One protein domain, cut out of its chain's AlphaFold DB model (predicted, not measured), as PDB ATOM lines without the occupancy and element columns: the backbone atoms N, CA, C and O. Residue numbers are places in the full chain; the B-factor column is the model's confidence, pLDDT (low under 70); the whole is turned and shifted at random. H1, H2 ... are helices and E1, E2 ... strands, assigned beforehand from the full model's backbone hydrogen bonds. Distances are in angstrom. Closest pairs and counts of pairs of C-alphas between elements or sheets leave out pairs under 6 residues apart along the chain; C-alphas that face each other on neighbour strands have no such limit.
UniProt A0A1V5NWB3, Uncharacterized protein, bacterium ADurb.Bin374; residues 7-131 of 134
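What this domain is: This is residues 7 to 131 of the 134 residues of an uncharacterized protein of bacterium ADurb.Bin374 (UniProt A0A1V5NWB3). One helix, H4, lies in the middle, packed on one face of a strongly twisted four-stranded sheet, with H1, H2 and H3 packed on its other sides; H5 only grazes the sheet. The 125 printed residues, of mixed class, hold five named helices and four strands in the order H1 H2 H3 H4 E1 E2 E3 E4 H5. The sheet, E1 E2 E3 E4, is a meander, each strand the antiparallel neighbour of the one before; with H4 on one face it makes two layers. The whole is compact, with a radius of gyration of the C-alphas of 14.4 A and spans of 45 by 35 by 25 A.

How they stand to each other: H1, residues 17 to 28, touches H4, residues 64 to 76, opposite ways at a shallow tilt of 7 degrees; their closest C-alphas, Val 26 and Lys 68, are 6.1 A apart. H2, residues 32 to 39, touches H4, with C-alphas 32 and 64 closest at 4.9 A. H3, residues 49 to 57, and H4 touch as a hairpin, C-alphas 51 and 70 closest at 5.9 A. H4 is on the sheet of E1, residues 81 to 84, E2, 95 to 98, E3, 107 to 111, and E4, 114 to 118, at a height of 8.8 A over the sheet; C-alphas 73 and 98 are its closest to E2, at 5.6 A. Successive strands form hairpins, with N 82 and O 97 at 3.0 A, N 110 and O 96 at 2.7 A, and N 111 and O 114 at 2.8 A, within hydrogen-bond range. H5, residues 120 to 126, only grazes the sheet with residues 120 to 124. In the five helices every O i to N i+4 pair is within hydrogen-bond range.

Where its parts are: H1 begins at C-alpha 17 (152.816, 234.648, 162.003) and spans 16.5 A; H4 spans 18.1 A. H5 ends at C-alpha 126 (171.041, 214.633, 171.828).

The domain as a whole: The C-alphas of Gly 43 and Arg 129 are farthest apart, 46.1 A. The printed part has no cut and no long link. pLDDT is under 70 at residues 40 to 46 and 89 to 91.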
ATOM      1  N   LYS A   7     157.287 233.248 168.098       98.19
ATOM      2  CA  LYS A   7     158.596 233.416 167.440       98.19
ATOM      3  C   LYS A   7     159.337 232.087 167.272       98.19
ATOM      4  O   LYS A   7     160.033 231.892 166.287       98.19
ATOM      5  N   THR A   8     159.209 231.188 168.244       98.25
ATOM      6  CA  THR A   8     159.803 229.849 168.183       98.25
ATOM      7  C   THR A   8     159.094 228.980 167.147       98.25
ATOM      8  O   THR A   8     159.773 228.298 166.395       98.25
ATOM      9  N   LEU A   9     157.759 229.027 167.087       98.44
ATOM     10  CA  LEU A   9     156.950 228.278 166.118       98.44
ATOM     11  C   LEU A   9     157.223 228.715 164.674       98.44
ATOM     12  O   LEU A   9     157.319 227.869 163.799       98.44
ATOM     13  N   MET A  10     157.454 230.009 164.439       98.38
ATOM     14  CA  MET A  10     157.847 230.550 163.127       98.38
ATOM     15  C   MET A  10     159.221 230.065 162.617       98.38
ATOM     16  O   MET A  10     159.654 230.490 161.556       98.38
ATOM     17  N   ARG A  11     159.946 229.230 163.377       98.19
ATOM     18  CA  ARG A  11     161.167 228.566 162.889       98.19
ATOM     19  C   ARG A  11     160.872 227.341 162.021       98.19
ATOM     20  O   ARG A  11     161.795 226.859 161.381       98.19
ATOM     21  N   ILE A  12     159.641 226.830 162.064       98.06
ATOM     22  CA  ILE A  12     159.167 225.771 161.171       98.06
ATOM     23  C   ILE A  12     159.059 226.371 159.768       98.06
ATOM     24  O   ILE A  12     158.569 227.494 159.614       98.06
ATOM     25  N   GLU A  13     159.543 225.658 158.756       93.94
ATOM     26  CA  GLU A  13     159.497 226.138 157.376       93.94
ATOM     27  C   GLU A  13     158.048 226.379 156.915       93.94
ATOM     28  O   GLU A  13     157.119 225.700 157.341       93.94
ATOM     29  N   GLY A  14     157.824 227.426 156.112       92.25
ATOM     30  CA  GLY A  14     156.482 227.803 155.639       92.25
ATOM     31  C   GLY A  14     155.544 228.401 156.703       92.25
ATOM     32  O   GLY A  14     154.420 228.796 156.382       92.25
ATOM     33  N   MET A  15     155.983 228.520 157.961       97.00
ATOM     34  CA  MET A  15     155.159 229.017 159.064       97.00
ATOM     35  C   MET A  15     155.126 230.551 159.129       97.00
ATOM     36  O   MET A  15     156.042 231.201 159.643       97.00
ATOM     37  N   ASP A  16     154.019 231.149 158.688       97.44
ATOM     38  CA  ASP A  16     153.762 232.574 158.906       97.44
ATOM     39  C   ASP A  16     153.314 232.888 160.350       97.44
ATOM     40  O   ASP A  16     153.102 232.018 161.202       97.44
ATOM     41  N   ARG A  17     153.180 234.183 160.659       97.75
ATOM     42  CA  ARG A  17     152.816 234.648 162.003       97.75
ATOM     43  C   ARG A  17     151.406 234.221 162.423       97.75
ATOM     44  O   ARG A  17     151.190 233.998 163.617       97.75
ATOM     45  N   ASP A  18     150.453 234.166 161.505       96.56
ATOM     46  CA  ASP A  18     149.058 233.887 161.832       96.56
ATOM     47  C   ASP A  18     148.832 232.386 162.021       96.56
ATOM     48  O   ASP A  18     148.232 231.990 163.026       96.56
ATOM     49  N   ARG A  19     149.448 231.545 161.183       96.12
ATOM     50  CA  ARG A  19     149.557 230.094 161.401       96.12
ATOM     51  C   ARG A  19     150.275 229.784 162.713       96.12
ATOM     52  O   ARG A  19     149.773 228.997 163.514       96.12
ATOM     53  N   ALA A  20     151.371 230.480 163.027       98.06
ATOM     54  CA  ALA A  20     152.076 230.299 164.299       98.06
ATOM     55  C   ALA A  20     151.223 230.693 165.519       98.06
ATOM     56  O   ALA A  20     151.280 230.030 166.557       98.06
ATOM     57  N   LYS A  21     150.411 231.756 165.427       97.88
ATOM     58  CA  LYS A  21     149.443 232.118 166.479       97.88
ATOM     59  C   LYS A  21     148.342 231.069 166.618       97.88
ATOM     60  O   LYS A  21     147.968 230.736 167.742       97.88
ATOM     61  N   LEU A  22     147.834 230.550 165.502       95.81
ATOM     62  CA  LEU A  22     146.823 229.498 165.494       95.81
ATOM     63  C   LEU A  22     147.363 228.222 166.148       95.81
ATOM     64  O   LEU A  22     146.743 227.699 167.073       95.81
ATOM     65  N   LEU A  23     148.570 227.796 165.770       97.12
ATOM     66  CA  LEU A  23     149.257 226.670 166.395       97.12
ATOM     67  C   LEU A  23     149.484 226.916 167.888       97.12
ATOM     68  O   LEU A  23     149.194 226.056 168.717       97.12
ATOM     69  N   ARG A  24     149.923 228.120 168.272       97.75
ATOM     70  CA  ARG A  24     150.078 228.484 169.686       97.75
ATOM     71  C   ARG A  24     148.770 228.299 170.460       97.75
ATOM     72  O   ARG A  24     148.818 227.726 171.547       97.75
ATOM     73  N   LYS A  25     147.640 228.735 169.893       95.88
ATOM     74  CA  LYS A  25     146.299 228.589 170.478       95.88
ATOM     75  C   LYS A  25     145.904 227.118 170.630       95.88
ATOM     76  O   LYS A  25     145.413 226.744 171.692       95.88
ATOM     77  N   VAL A  26     146.181 226.275 169.631       95.50
ATOM     78  CA  VAL A  26     145.980 224.814 169.719       95.50
ATOM     79  C   VAL A  26     146.758 224.229 170.898       95.50
ATOM     80  O   VAL A  26     146.208 223.500 171.726       95.50
ATOM     81  N   LEU A  27     148.037 224.587 171.039       96.44
ATOM     82  CA  LEU A  27     148.878 224.062 172.115       96.44
ATOM     83  C   LEU A  27     148.395 224.481 173.514       96.44
ATOM     84  O   LEU A  27     148.637 223.756 174.483       96.44
ATOM     85  N   GLU A  28     147.683 225.606 173.632       96.12
ATOM     86  CA  GLU A  28     147.126 226.123 174.891       96.12
ATOM     87  C   GLU A  28     145.852 225.425 175.357       96.12
ATOM     88  O   GLU A  28     145.517 225.537 176.538       96.12
ATOM     89  N   LEU A  29     145.168 224.680 174.481       94.06
ATOM     90  CA  LEU A  29     143.933 223.975 174.826       94.06
ATOM     91  C   LEU A  29     144.156 223.056 176.034       94.06
ATOM     92  O   LEU A  29     145.133 222.311 176.093       94.06
ATOM     93  N   LYS A  30     143.270 223.105 177.029       93.31
ATOM     94  CA  LYS A  30     143.441 222.330 178.274       93.31
ATOM     95  C   LYS A  30     142.467 221.174 178.395       93.31
ATOM     96  O   LYS A  30     142.773 220.208 179.087       93.31
ATOM     97  N   LYS A  31     141.310 221.272 177.741       93.19
ATOM     98  CA  LYS A  31     140.267 220.251 177.770       93.19
ATOM     99  C   LYS A  31     140.119 219.629 176.393       93.19
ATOM    100  O   LYS A  31     140.274 220.305 175.380       93.19
ATOM    101  N   ARG A  32     139.808 218.334 176.378       89.19
ATOM    102  CA  ARG A  32     139.542 217.591 175.144       89.19
ATOM    103  C   ARG A  32     138.382 218.218 174.374       89.19
ATOM    104  O   ARG A  32     138.512 218.419 173.180       89.19
ATOM    105  N   ASP A  33     137.314 218.601 175.070       88.62
ATOM    106  CA  ASP A  33     136.130 219.188 174.438       88.62
ATOM    107  C   ASP A  33     136.454 220.513 173.724       88.62
ATOM    108  O   ASP A  33     135.959 220.746 172.630       88.62
ATOM    109  N   ASP A  34     137.357 221.342 174.269       90.00
ATOM    110  CA  ASP A  34     137.813 222.565 173.588       90.00
ATOM    111  C   ASP A  34     138.548 222.239 172.274       90.00
ATOM    112  O   ASP A  34     138.439 222.975 171.293       90.00
ATOM    113  N   ALA A  35     139.300 221.135 172.255       88.56
ATOM    114  CA  ALA A  35     140.029 220.670 171.080       88.56
ATOM    115  C   ALA A  35     139.106 220.020 170.039       88.56
ATOM    116  O   ALA A  35     139.230 220.315 168.854       88.56
ATOM    117  N   GLU A  36     138.137 219.216 170.474       86.94
ATOM    118  CA  GLU A  36     137.088 218.645 169.615       86.94
ATOM    119  C   GLU A  36     136.227 219.758 168.988       86.94
ATOM    120  O   GLU A  36     135.957 219.740 167.791       86.94
ATOM    121  N   ASN A  37     135.879 220.795 169.760       85.75
ATOM    122  CA  ASN A  37     135.165 221.966 169.244       85.75
ATOM    123  C   ASN A  37     135.971 222.709 168.168       85.75
ATOM    124  O   ASN A  37     135.388 223.268 167.242       85.75
ATOM    125  N   MET A  38     137.305 222.719 168.278       86.50
ATOM    126  CA  MET A  38     138.180 223.357 167.294       86.50
ATOM    127  C   MET A  38     138.277 222.565 165.986       86.50
ATOM    128  O   MET A  38     138.371 223.187 164.932       86.50
ATOM    129  N   ILE A  39     138.204 221.229 166.035       82.44
ATOM    130  CA  ILE A  39     138.119 220.377 164.834       82.44
ATOM    131  C   ILE A  39     136.856 220.709 164.016       82.44
ATOM    132  O   ILE A  39     136.864 220.644 162.787       82.44
ATOM    133  N   GLY A  40     135.794 221.141 164.696       66.38
ATOM    134  CA  GLY A  40     134.481 221.363 164.110       66.38
ATOM    135  C   GLY A  40     133.611 220.134 164.330       66.38
ATOM    136  O   GLY A  40     133.988 219.008 164.006       66.38
ATOM    137  N   CYS A  41     132.443 220.351 164.933       50.56
ATOM    138  CA  CYS A  41     131.457 219.308 165.177       50.56
ATOM    139  C   CYS A  41     131.148 218.547 163.882       50.56
ATOM    140  O   CYS A  41     130.960 219.160 162.831       50.56
ATOM    141  N   ILE A  42     131.045 217.219 163.980       45.84
ATOM    142  CA  ILE A  42     130.571 216.318 162.921       45.84
ATOM    143  C   ILE A  42     129.311 216.937 162.279       45.84
ATOM    144  O   ILE A  42     128.252 216.948 162.900       45.84
ATOM    145  N   GLY A  43     129.438 217.514 161.076       44.19
ATOM    146  CA  GLY A  43     128.342 218.190 160.360       44.19
ATOM    147  C   GLY A  43     128.481 219.703 160.109       44.19
ATOM    148  O   GLY A  43     127.635 220.256 159.411       44.19
ATOM    149  N   GLN A  44     129.526 220.382 160.596       50.97
ATOM    150  CA  GLN A  44     129.880 221.746 160.167       50.97
ATOM    151  C   GLN A  44     131.321 221.764 159.633       50.97
ATOM    152  O   GLN A  44     132.220 221.352 160.366       50.97
ATOM    153  N   PRO A  45     131.580 222.210 158.386       49.09
ATOM    154  CA  PRO A  45     132.937 222.287 157.852       49.09
ATOM    155  C   PRO A  45     133.760 223.288 158.674       49.09
ATOM    156  O   PRO A  45     133.580 224.500 158.565       49.09
ATOM    157  N   GLY A  46     134.608 222.763 159.554       59.69
ATOM    158  CA  GLY A  46     135.519 223.529 160.394       59.69
ATOM    159  C   GLY A  46     136.843 223.810 159.689       59.69
ATOM    160  O   GLY A  46     137.159 223.227 158.656       59.69
ATOM    161  N   LEU A  47     137.634 224.691 160.294       75.81
ATOM    162  CA  LEU A  47     138.962 225.149 159.862       75.81
ATOM    163  C   LEU A  47     139.987 224.019 159.590       75.81
ATOM    164  O   LEU A  47     141.027 224.294 159.005       75.81
ATOM    165  N   PHE A  48     139.694 222.781 160.011       87.69
ATOM    166  CA  PHE A  48     140.590 221.619 159.978       87.69
ATOM    167  C   PHE A  48     139.920 220.377 159.353       87.69
ATOM    168  O   PHE A  48     139.624 219.402 160.059       87.69
ATOM    169  N   PRO A  49     139.596 220.404 158.046       87.62
ATOM    170  CA  PRO A  49     138.907 219.303 157.373       87.62
ATOM    171  C   PRO A  49     139.659 217.966 157.431       87.62
ATOM    172  O   PRO A  49     139.012 216.921 157.553       87.62
ATOM    173  N   VAL A  50     140.995 217.959 157.367       89.12
ATOM    174  CA  VAL A  50     141.781 216.712 157.399       89.12
ATOM    175  C   VAL A  50     141.711 216.084 158.789       89.12
ATOM    176  O   VAL A  50     141.425 214.890 158.928       89.12
ATOM    177  N   THR A  51     141.878 216.896 159.832       90.12
ATOM    178  CA  THR A  51     141.767 216.458 161.226       90.12
ATOM    179  C   THR A  51     140.357 215.955 161.537       90.12
ATOM    180  O   THR A  51     140.198 214.932 162.210       90.12
ATOM    181  N   ALA A  52     139.319 216.607 161.003       88.94
ATOM    182  CA  ALA A  52     137.935 216.158 161.149       88.94
ATOM    183  C   ALA A  52     137.707 214.771 160.524       88.94
ATOM    184  O   ALA A  52     137.099 213.898 161.148       88.94
ATOM    185  N   GLN A  53     138.245 214.523 159.327       89.19
ATOM    186  CA  GLN A  53     138.162 213.204 158.693       89.19
ATOM    187  C   GLN A  53     138.921 212.129 159.472       89.19
ATOM    188  O   GLN A  53     138.420 211.015 159.620       89.19
ATOM    189  N   TRP A  54     140.116 212.443 159.980       91.62
ATOM    190  CA  TRP A  54     140.865 211.533 160.848       91.62
ATOM    191  C   TRP A  54     140.047 211.157 162.087       91.62
ATOM    192  O   TRP A  54     139.901 209.975 162.397       91.62
ATOM    193  N   ARG A  55     139.431 212.146 162.741       89.50
ATOM    194  CA  ARG A  55     138.639 211.945 163.958       89.50
ATOM    195  C   ARG A  55     137.466 210.981 163.763       89.50
ATOM    196  O   ARG A  55     137.163 210.216 164.681       89.50
ATOM    197  N   LEU A  56     136.828 211.014 162.591       88.75
ATOM    198  CA  LEU A  56     135.715 210.130 162.218       88.75
ATOM    199  C   LEU A  56     136.133 208.671 161.998       88.75
ATOM    200  O   LEU A  56     135.296 207.779 162.103       88.75
ATOM    201  N   LYS A  57     137.409 208.413 161.692       89.75
ATOM    202  CA  LYS A  57     137.935 207.055 161.464       89.75
ATOM    203  C   LYS A  57     138.270 206.321 162.765       89.75
ATOM    204  O   LYS A  57     138.485 205.111 162.739       89.75
ATOM    205  N   LEU A  58     138.349 207.034 163.889       88.25
ATOM    206  CA  LEU A  58     138.730 206.451 165.170       88.25
ATOM    207  C   LEU A  58     137.543 205.791 165.869       88.25
ATOM    208  O   LEU A  58     136.513 206.422 166.100       88.25
ATOM    209  N   TYR A  59     137.736 204.540 166.285       88.44
ATOM    210  CA  TYR A  59     136.777 203.826 167.128       88.44
ATOM    211  C   TYR A  59     136.770 204.365 168.569       88.44
ATOM    212  O   TYR A  59     135.713 204.591 169.152       88.44
ATOM    213  N   ASN A  60     137.957 204.607 169.132       90.19
ATOM    214  CA  ASN A  60     138.122 205.155 170.476       90.19
ATOM    215  C   ASN A  60     138.307 206.674 170.433       90.19
ATOM    216  O   ASN A  60     138.862 207.222 169.480       90.19
ATOM    217  N   ALA A  61     137.877 207.357 171.494       88.38
ATOM    218  CA  ALA A  61     138.127 208.785 171.631       88.38
ATOM    219  C   ALA A  61     139.640 209.047 171.793       88.38
ATOM    220  O   ALA A  61     140.245 208.470 172.700       88.38
ATOM    221  N   PRO A  62     140.246 209.916 170.963       91.56
ATOM    222  CA  PRO A  62     141.651 210.264 171.105       91.56
ATOM    223  C   PRO A  62     141.885 211.123 172.352       91.56
ATOM    224  O   PRO A  62     141.009 211.854 172.832       91.56
ATOM    225  N   SER A  63     143.108 211.074 172.861       92.06
ATOM    226  CA  SER A  63     143.593 211.982 173.891       92.06
ATOM    227  C   SER A  63     143.682 213.423 173.376       92.06
ATOM    228  O   SER A  63     143.784 213.697 172.180       92.06
ATOM    229  N   ILE A  64     143.715 214.384 174.306       93.62
ATOM    230  CA  ILE A  64     143.913 215.796 173.953       93.62
ATOM    231  C   ILE A  64     145.257 216.034 173.245       93.62
ATOM    232  O   ILE A  64     145.342 216.901 172.379       93.62
ATOM    233  N   SER A  65     146.310 215.285 173.593       93.88
ATOM    234  CA  SER A  65     147.614 215.391 172.931       93.88
ATOM    235  C   SER A  65     147.558 214.925 171.484       93.88
ATOM    236  O   SER A  65     148.102 215.622 170.633       93.88
ATOM    237  N   GLU A  66     146.866 213.819 171.201       94.00
ATOM    238  CA  GLU A  66     146.691 213.313 169.835       94.00
ATOM    239  C   GLU A  66     145.918 214.317 168.979       94.00
ATOM    240  O   GLU A  66     146.367 214.656 167.888       94.00
ATOM    241  N   ILE A  67     144.824 214.883 169.504       94.94
ATOM    242  CA  ILE A  67     144.067 215.926 168.795       94.94
ATOM    243  C   ILE A  67     144.957 217.137 168.493       94.94
ATOM    244  O   ILE A  67     144.972 217.631 167.370       94.94
ATOM    245  N   LYS A  68     145.725 217.619 169.478       96.19
ATOM    246  CA  LYS A  68     146.630 218.761 169.281       96.19
ATOM    247  C   LYS A  68     147.694 218.488 168.228       96.19
ATOM    248  O   LYS A  68     147.993 219.393 167.457       96.19
ATOM    249  N   MET A  69     148.282 217.292 168.226       97.38
ATOM    250  CA  MET A  69     149.289 216.926 167.233       97.38
ATOM    251  C   MET A  69     148.665 216.854 165.840       97.38
ATOM    252  O   MET A  69     149.237 217.410 164.915       97.38
ATOM    253  N   GLN A  70     147.462 216.297 165.686       96.81
ATOM    254  CA  GLN A  70     146.796 216.257 164.381       96.81
ATOM    255  C   GLN A  70     146.387 217.643 163.868       96.81
ATOM    256  O   GLN A  70     146.669 217.978 162.721       96.81
ATOM    257  N   LEU A  71     145.841 218.496 164.740       95.75
ATOM    258  CA  LEU A  71     145.610 219.905 164.411       95.75
ATOM    259  C   LEU A  71     146.921 220.599 164.011       95.75
ATOM    260  O   LEU A  71     146.947 221.371 163.059       95.75
ATOM    261  N   ALA A  72     148.020 220.323 164.720       97.31
ATOM    262  CA  ALA A  72     149.327 220.868 164.376       97.31
ATOM    263  C   ALA A  72     149.831 220.365 163.020       97.31
ATOM    264  O   ALA A  72     150.353 221.178 162.267       97.31
ATOM    265  N   ASN A  73     149.641 219.082 162.696       97.69
ATOM    266  CA  ASN A  73     149.986 218.515 161.394       97.69
ATOM    267  C   ASN A  73     149.322 219.298 160.259       97.69
ATOM    268  O   ASN A  73     149.997 219.722 159.331       97.69
ATOM    269  N   GLU A  74     148.021 219.563 160.372       95.56
ATOM    270  CA  GLU A  74     147.283 220.334 159.370       95.56
ATOM    271  C   GLU A  74     147.706 221.812 159.337       95.56
ATOM    272  O   GLU A  74     147.843 222.386 158.265       95.56
ATOM    273  N   ILE A  75     148.009 222.435 160.486       96.31
ATOM    274  CA  ILE A  75     148.529 223.818 160.528       96.31
ATOM    275  C   ILE A  75     149.943 223.928 159.959       96.31
ATOM    276  O   ILE A  75     150.322 225.020 159.546       96.31
ATOM    277  N   ILE A  76     150.734 222.859 159.973       97.12
ATOM    278  CA  ILE A  76     152.123 222.823 159.492       97.12
ATOM    279  C   ILE A  76     152.200 222.354 158.025       97.12
ATOM    280  O   ILE A  76     153.244 222.514 157.407       97.12
ATOM    281  N   ASP A  77     151.104 221.850 157.448       96.06
ATOM    282  CA  ASP A  77     151.089 221.111 156.172       96.06
ATOM    283  C   ASP A  77     151.977 219.848 156.203       96.06
ATOM    284  O   ASP A  77     152.642 219.505 155.229       96.06
ATOM    285  N   GLY A  78     151.994 219.148 157.342       96.56
ATOM    286  CA  GLY A  78     152.768 217.921 157.523       96.56
ATOM    287  C   GLY A  78     152.123 216.671 156.914       96.56
ATOM    288  O   GLY A  78     150.916 216.606 156.659       96.56
ATOM    289  N   PHE A  79     152.938 215.630 156.745       96.75
ATOM    290  CA  PHE A  79     152.553 214.354 156.132       96.75
ATOM    291  C   PHE A  79     151.956 213.337 157.114       96.75
ATOM    292  O   PHE A  79     151.628 212.216 156.727       96.75
ATOM    293  N   GLY A  80     151.784 213.717 158.378       96.69
ATOM    294  CA  GLY A  80     151.254 212.866 159.433       96.69
ATOM    295  C   GLY A  80     152.040 212.995 160.732       96.69
ATOM    296  O   GLY A  80     153.019 213.734 160.833       96.69
ATOM    297  N   ILE A  81     151.591 212.254 161.745       96.94
ATOM    298  CA  ILE A  81     152.274 212.158 163.035       96.94
ATOM    299  C   ILE A  81     153.030 210.843 163.101       96.94
ATOM    300  O   ILE A  81     152.433 209.779 162.936       96.94
ATOM    301  N   GLU A  82     154.315 210.930 163.408       96.12
ATOM    302  CA  GLU A  82     155.182 209.781 163.636       96.12
ATOM    303  C   GLU A  82     155.729 209.793 165.058       96.12
ATOM    304  O   GLU A  82     155.643 210.789 165.785       96.12
ATOM    305  N   TYR A  83     156.258 208.650 165.475       93.31
ATOM    306  CA  TYR A  83     156.854 208.479 166.785       93.31
ATOM    307  C   TYR A  83     158.109 207.617 166.704       93.31
ATOM    308  O   TYR A  83     158.266 206.775 165.821       93.31
ATOM    309  N   THR A  84     159.008 207.833 167.655       89.94
ATOM    310  CA  THR A  84     160.254 207.075 167.800       89.94
ATOM    311  C   THR A  84     160.532 206.896 169.286       89.94
ATOM    312  O   THR A  84     160.138 207.738 170.102       89.94
ATOM    313  N   GLY A  85     161.227 205.823 169.657       84.56
ATOM    314  CA  GLY A  85     161.506 205.514 171.055       84.56
ATOM    315  C   GLY A  85     160.544 204.487 171.662       84.56
ATOM    316  O   GLY A  85     159.425 204.308 171.175       84.56
ATOM    317  N   GLU A  86     161.008 203.751 172.677       80.00
ATOM    318  CA  GLU A  86     160.230 202.647 173.246       80.00
ATOM    319  C   GLU A  86     158.961 203.192 173.894       80.00
ATOM    320  O   GLU A  86     159.003 204.126 174.699       80.00
ATOM    321  N   VAL A  87     157.816 202.611 173.540       76.69
ATOM    322  CA  VAL A  87     156.531 203.036 174.090       76.69
ATOM    323  C   VAL A  87     156.417 202.528 175.522       76.69
ATOM    324  O   VAL A  87     156.183 201.345 175.767       76.69
ATOM    325  N   ASP A  88     156.527 203.441 176.483       76.00
ATOM    326  CA  ASP A  88     156.200 203.149 177.873       76.00
ATOM    327  C   ASP A  88     154.675 203.143 178.042       76.00
ATOM    328  O   ASP A  88     153.988 204.095 177.666       76.00
ATOM    329  N   MET A  89     154.123 202.088 178.651       68.31
ATOM    330  CA  MET A  89     152.667 201.937 178.805       68.31
ATOM    331  C   MET A  89     152.003 203.084 179.589       68.31
ATOM    332  O   MET A  89     150.794 203.275 179.473       68.31
ATOM    333  N   ARG A  90     152.752 203.832 180.413       67.94
ATOM    334  CA  ARG A  90     152.226 204.959 181.201       67.94
ATOM    335  C   ARG A  90     152.449 206.309 180.525       67.94
ATOM    336  O   ARG A  90     151.641 207.213 180.719       67.94
ATOM    337  N   ASN A  91     153.541 206.465 179.783       67.44
ATOM    338  CA  ASN A  91     154.013 207.758 179.288       67.44
ATOM    339  C   ASN A  91     153.936 207.907 177.762       67.44
ATOM    340  O   ASN A  91     154.097 209.024 177.267       67.44
ATOM    341  N   GLY A  92     153.640 206.824 177.038       72.31
ATOM    342  CA  GLY A  92     153.645 206.787 175.580       72.31
ATOM    343  C   GLY A  92     155.065 206.746 174.998       72.31
ATOM    344  O   GLY A  92     156.031 206.532 175.738       72.31
ATOM    345  N   PRO A  93     155.212 206.941 173.674       80.31
ATOM    346  CA  PRO A  93     156.527 207.078 173.058       80.31
ATOM    347  C   PRO A  93     157.256 208.311 173.619       80.31
ATOM    348  O   PRO A  93     156.631 209.335 173.926       80.31
ATOM    349  N   PRO A  94     158.590 208.268 173.749       86.31
ATOM    350  CA  PRO A  94     159.349 209.396 174.259       86.31
ATOM    351  C   PRO A  94     159.363 210.562 173.269       86.31
ATOM    352  O   PRO A  94     159.557 211.695 173.716       86.31
ATOM    353  N   LEU A  95     159.138 210.324 171.972       94.19
ATOM    354  CA  LEU A  95     159.045 211.353 170.944       94.19
ATOM    355  C   LEU A  95     157.884 211.075 169.981       94.19
ATOM    356  O   LEU A  95     157.821 210.012 169.375       94.19
ATOM    357  N   GLU A  96     157.027 212.077 169.804       95.94
ATOM    358  CA  GLU A  96     156.069 212.197 168.699       95.94
ATOM    359  C   GLU A  96     156.414 213.464 167.909       95.94
ATOM    360  O   GLU A  96     156.839 214.456 168.507       95.94
ATOM    361  N   TYR A  97     156.222 213.488 166.598       97.81
ATOM    362  CA  TYR A  97     156.525 214.661 165.777       97.81
ATOM    363  C   TYR A  97     155.644 214.734 164.533       97.81
ATOM    364  O   TYR A  97     155.073 213.734 164.101       97.81
ATOM    365  N   VAL A  98     155.511 215.938 163.978       98.25
ATOM    366  CA  VAL A  98     154.879 216.155 162.670       98.25
ATOM    367  C   VAL A  98     155.911 215.846 161.584       98.25
ATOM    368  O   VAL A  98     156.937 216.525 161.516       98.25
ATOM    369  N   ASN A  99     155.665 214.826 160.762       97.81
ATOM    370  CA  ASN A  99     156.584 214.418 159.702       97.81
ATOM    371  C   ASN A  99     156.562 215.432 158.540       97.81
ATOM    372  O   ASN A  99     155.495 215.741 158.005       97.81
ATOM    373  N   LEU A 100     157.742 215.928 158.155       97.31
ATOM    374  CA  LEU A 100     157.963 216.844 157.027       97.31
ATOM    375  C   LEU A 100     158.748 216.206 155.865       97.31
ATOM    376  O   LEU A 100     158.976 216.855 154.853       97.31
ATOM    377  N   GLY A 101     159.094 214.922 155.964       94.75
ATOM    378  CA  GLY A 101     159.777 214.164 154.914       94.75
ATOM    379  C   GLY A 101     161.299 214.093 155.065       94.75
ATOM    380  O   GLY A 101     161.890 213.169 154.510       94.75
ATOM    381  N   ASP A 102     161.918 214.985 155.846       95.94
ATOM    382  CA  ASP A 102     163.349 214.940 156.176       95.94
ATOM    383  C   ASP A 102     163.602 214.785 157.689       95.94
ATOM    384  O   ASP A 102     162.862 215.288 158.541       95.94
ATOM    385  N   THR A 103     164.684 214.080 158.030       95.56
ATOM    386  CA  THR A 103     165.134 213.827 159.406       95.56
ATOM    387  C   THR A 103     165.461 215.098 160.185       95.56
ATOM    388  O   THR A 103     165.248 215.169 161.404       95.56
ATOM    389  N   TYR A 104     166.001 216.096 159.487       96.81
ATOM    390  CA  TYR A 104     166.535 217.321 160.068       96.81
ATOM    391  C   TYR A 104     165.638 218.543 159.845       96.81
ATOM    392  O   TYR A 104     165.984 219.637 160.302       96.81
ATOM    393  N   ASP A 105     164.455 218.365 159.252       97.75
ATOM    394  CA  ASP A 105     163.477 219.441 159.131       97.75
ATOM    395  C   ASP A 105     162.958 219.884 160.501       97.75
ATOM    396  O   ASP A 105     162.562 219.090 161.361       97.75
ATOM    397  N   VAL A 106     162.954 221.200 160.715       98.12
ATOM    398  CA  VAL A 106     162.470 221.794 161.960       98.12
ATOM    399  C   VAL A 106     160.952 221.712 161.991       98.12
ATOM    400  O   VAL A 106     160.263 222.404 161.247       98.12
ATOM    401  N   THR A 107     160.430 220.928 162.926       98.38
ATOM    402  CA  THR A 107     159.002 220.648 163.055       98.38
ATOM    403  C   THR A 107     158.525 220.807 164.501       98.38
ATOM    404  O   THR A 107     159.285 221.174 165.408       98.38
ATOM    405  N   LEU A 108     157.233 220.575 164.738       98.31
ATOM    406  CA  LEU A 108     156.707 220.428 166.088       98.31
ATOM    407  C   LEU A 108     156.947 219.000 166.583       98.31
ATOM    408  O   LEU A 108     156.393 218.040 166.049       98.31
ATOM    409  N   CYS A 109     157.679 218.892 167.684       97.62
ATOM    410  CA  CYS A 109     157.916 217.647 168.396       97.62
ATOM    411  C   CYS A 109     157.232 217.690 169.767       97.62
ATOM    412  O   CYS A 109     157.276 218.699 170.475       97.62
ATOM    413  N   ARG A 110     156.650 216.576 170.199       96.06
ATOM    414  CA  ARG A 110     156.232 216.321 171.576       96.06
ATOM    415  C   ARG A 110     157.197 215.309 172.188       96.06
ATOM    416  O   ARG A 110     157.044 214.104 172.041       96.06
ATOM    417  N   PHE A 111     158.197 215.821 172.896       94.38
ATOM    418  CA  PHE A 111     159.230 215.024 173.550       94.38
ATOM    419  C   PHE A 111     158.937 214.894 175.047       94.38
ATOM    420  O   PHE A 111     158.863 215.900 175.763       94.38
ATOM    421  N   ARG A 112     158.745 213.662 175.534       90.88
ATOM    422  CA  ARG A 112     158.420 213.342 176.939       90.88
ATOM    423  C   ARG A 112     157.263 214.190 177.478       90.88
ATOM    424  O   ARG A 112     157.340 214.805 178.544       90.88
ATOM    425  N   GLY A 113     156.210 214.294 176.669       90.38
ATOM    426  CA  GLY A 113     155.008 215.069 176.974       90.38
ATOM    427  C   GLY A 113     155.146 216.591 176.844       90.38
ATOM    428  O   GLY A 113     154.189 217.298 177.156       90.38
ATOM    429  N   ARG A 114     156.292 217.120 176.388       93.06
ATOM    430  CA  ARG A 114     156.532 218.563 176.208       93.06
ATOM    431  C   ARG A 114     156.634 218.931 174.734       93.06
ATOM    432  O   ARG A 114     157.358 218.284 173.990       93.06
ATOM    433  N   TYR A 115     155.973 220.014 174.341       96.50
ATOM    434  CA  TYR A 115     156.069 220.553 172.985       96.50
ATOM    435  C   TYR A 115     157.357 221.357 172.804       96.50
ATOM    436  O   TYR A 115     157.624 222.287 173.570       96.50
ATOM    437  N   VAL A 116     158.135 221.017 171.784       97.06
ATOM    438  CA  VAL A 116     159.390 221.667 171.400       97.06
ATOM    439  C   VAL A 116     159.425 221.850 169.883       97.06
ATOM    440  O   VAL A 116     158.784 221.102 169.154       97.06
ATOM    441  N   VAL A 117     160.154 222.863 169.415       98.06
ATOM    442  CA  VAL A 117     160.403 223.078 167.982       98.06
ATOM    443  C   VAL A 117     161.851 222.711 167.709       98.06
ATOM    444  O   VAL A 117     162.756 223.359 168.241       98.06
ATOM    445  N   SER A 118     162.045 221.639 166.954       97.69
ATOM    446  CA  SER A 118     163.335 221.023 166.637       97.69
ATOM    447  C   SER A 118     163.130 220.065 165.466       97.69
ATOM    448  O   SER A 118     161.987 219.770 165.122       97.69
ATOM    449  N   SER A 119     164.203 219.536 164.895       97.31
ATOM    450  CA  SER A 119     164.103 218.297 164.128       97.31
ATOM    451  C   SER A 119     164.033 217.087 165.057       97.31
ATOM    452  O   SER A 119     164.449 217.161 166.224       97.31
ATOM    453  N   TRP A 120     163.486 215.973 164.568       95.44
ATOM    454  CA  TRP A 120     163.492 214.731 165.338       95.44
ATOM    455  C   TRP A 120     164.902 214.124 165.394       95.44
ATOM    456  O   TRP A 120     165.275 213.614 166.452       95.44
ATOM    457  N   GLY A 121     165.715 214.285 164.339       95.44
ATOM    458  CA  GLY A 121     167.127 213.889 164.322       95.44
ATOM    459  C   GLY A 121     167.938 214.532 165.451       95.44
ATOM    460  O   GLY A 121     168.542 213.822 166.256       95.44
ATOM    461  N   ASP A 122     167.842 215.859 165.621       97.00
ATOM    462  CA  ASP A 122     168.538 216.588 166.697       97.00
ATOM    463  C   ASP A 122     168.151 216.081 168.095       97.00
ATOM    464  O   ASP A 122     168.967 216.070 169.024       97.00
ATOM    465  N   ILE A 123     166.877 215.711 168.283       95.12
ATOM    466  CA  ILE A 123     166.381 215.188 169.561       95.12
ATOM    467  C   ILE A 123     166.954 213.794 169.806       95.12
ATOM    468  O   ILE A 123     167.435 213.538 170.912       95.12
ATOM    469  N   VAL A 124     166.907 212.913 168.804       93.44
ATOM    470  CA  VAL A 124     167.423 211.545 168.910       93.44
ATOM    471  C   VAL A 124     168.919 211.561 169.203       93.44
ATOM    472  O   VAL A 124     169.337 210.949 170.181       93.44
ATOM    473  N   GLU A 125     169.713 212.330 168.461       94.12
ATOM    474  CA  GLU A 125     171.164 212.427 168.669       94.12
ATOM    475  C   GLU A 125     171.514 212.982 170.056       94.12
ATOM    476  O   GLU A 125     172.348 212.432 170.779       94.12
ATOM    477  N   ARG A 126     170.824 214.043 170.496       93.44
ATOM    478  CA  ARG A 126     171.041 214.633 171.828       93.44
ATOM    479  C   ARG A 126     170.641 213.692 172.963       93.44
ATOM    480  O   ARG A 126     171.148 213.817 174.083       93.44
ATOM    481  N   HIS A 127     169.709 212.784 172.706       89.56
ATOM    482  CA  HIS A 127     169.138 211.884 173.697       89.56
ATOM    483  C   HIS A 127     169.332 210.414 173.334       89.56
ATOM    484  O   HIS A 127     168.525 209.586 173.746       89.56
ATOM    485  N   GLU A 128     170.429 210.089 172.648       85.81
ATOM    486  CA  GLU A 128     170.696 208.778 172.043       85.81
ATOM    487  C   GLU A 128     170.391 207.611 172.991       85.81
ATOM    488  O   GLU A 128     169.774 206.639 172.587       85.81
ATOM    489  N   ARG A 129     170.722 207.735 174.286       83.94
ATOM    490  CA  ARG A 129     170.443 206.726 175.333       83.94
ATOM    491  C   ARG A 129     168.978 206.283 175.440       83.94
ATOM    492  O   ARG A 129     168.729 205.239 176.022       83.94
ATOM    493  N   LEU A 130     168.032 207.086 174.965       80.81
ATOM    494  CA  LEU A 130     166.597 206.780 174.976       80.81
ATOM    495  C   LEU A 130     166.124 206.055 173.716       80.81
ATOM    496  O   LEU A 130     164.965 205.660 173.652       80.81
ATOM    497  N   PHE A 131     167.000 205.934 172.721       82.44
ATOM    498  CA  PHE A 131     166.689 205.455 171.380       82.44
ATOM    499  C   PHE A 131     167.670 204.362 170.917       82.44
ATOM    500  O   PHE A 131     167.724 204.066 169.731       82.44
TER     501      PHE A 131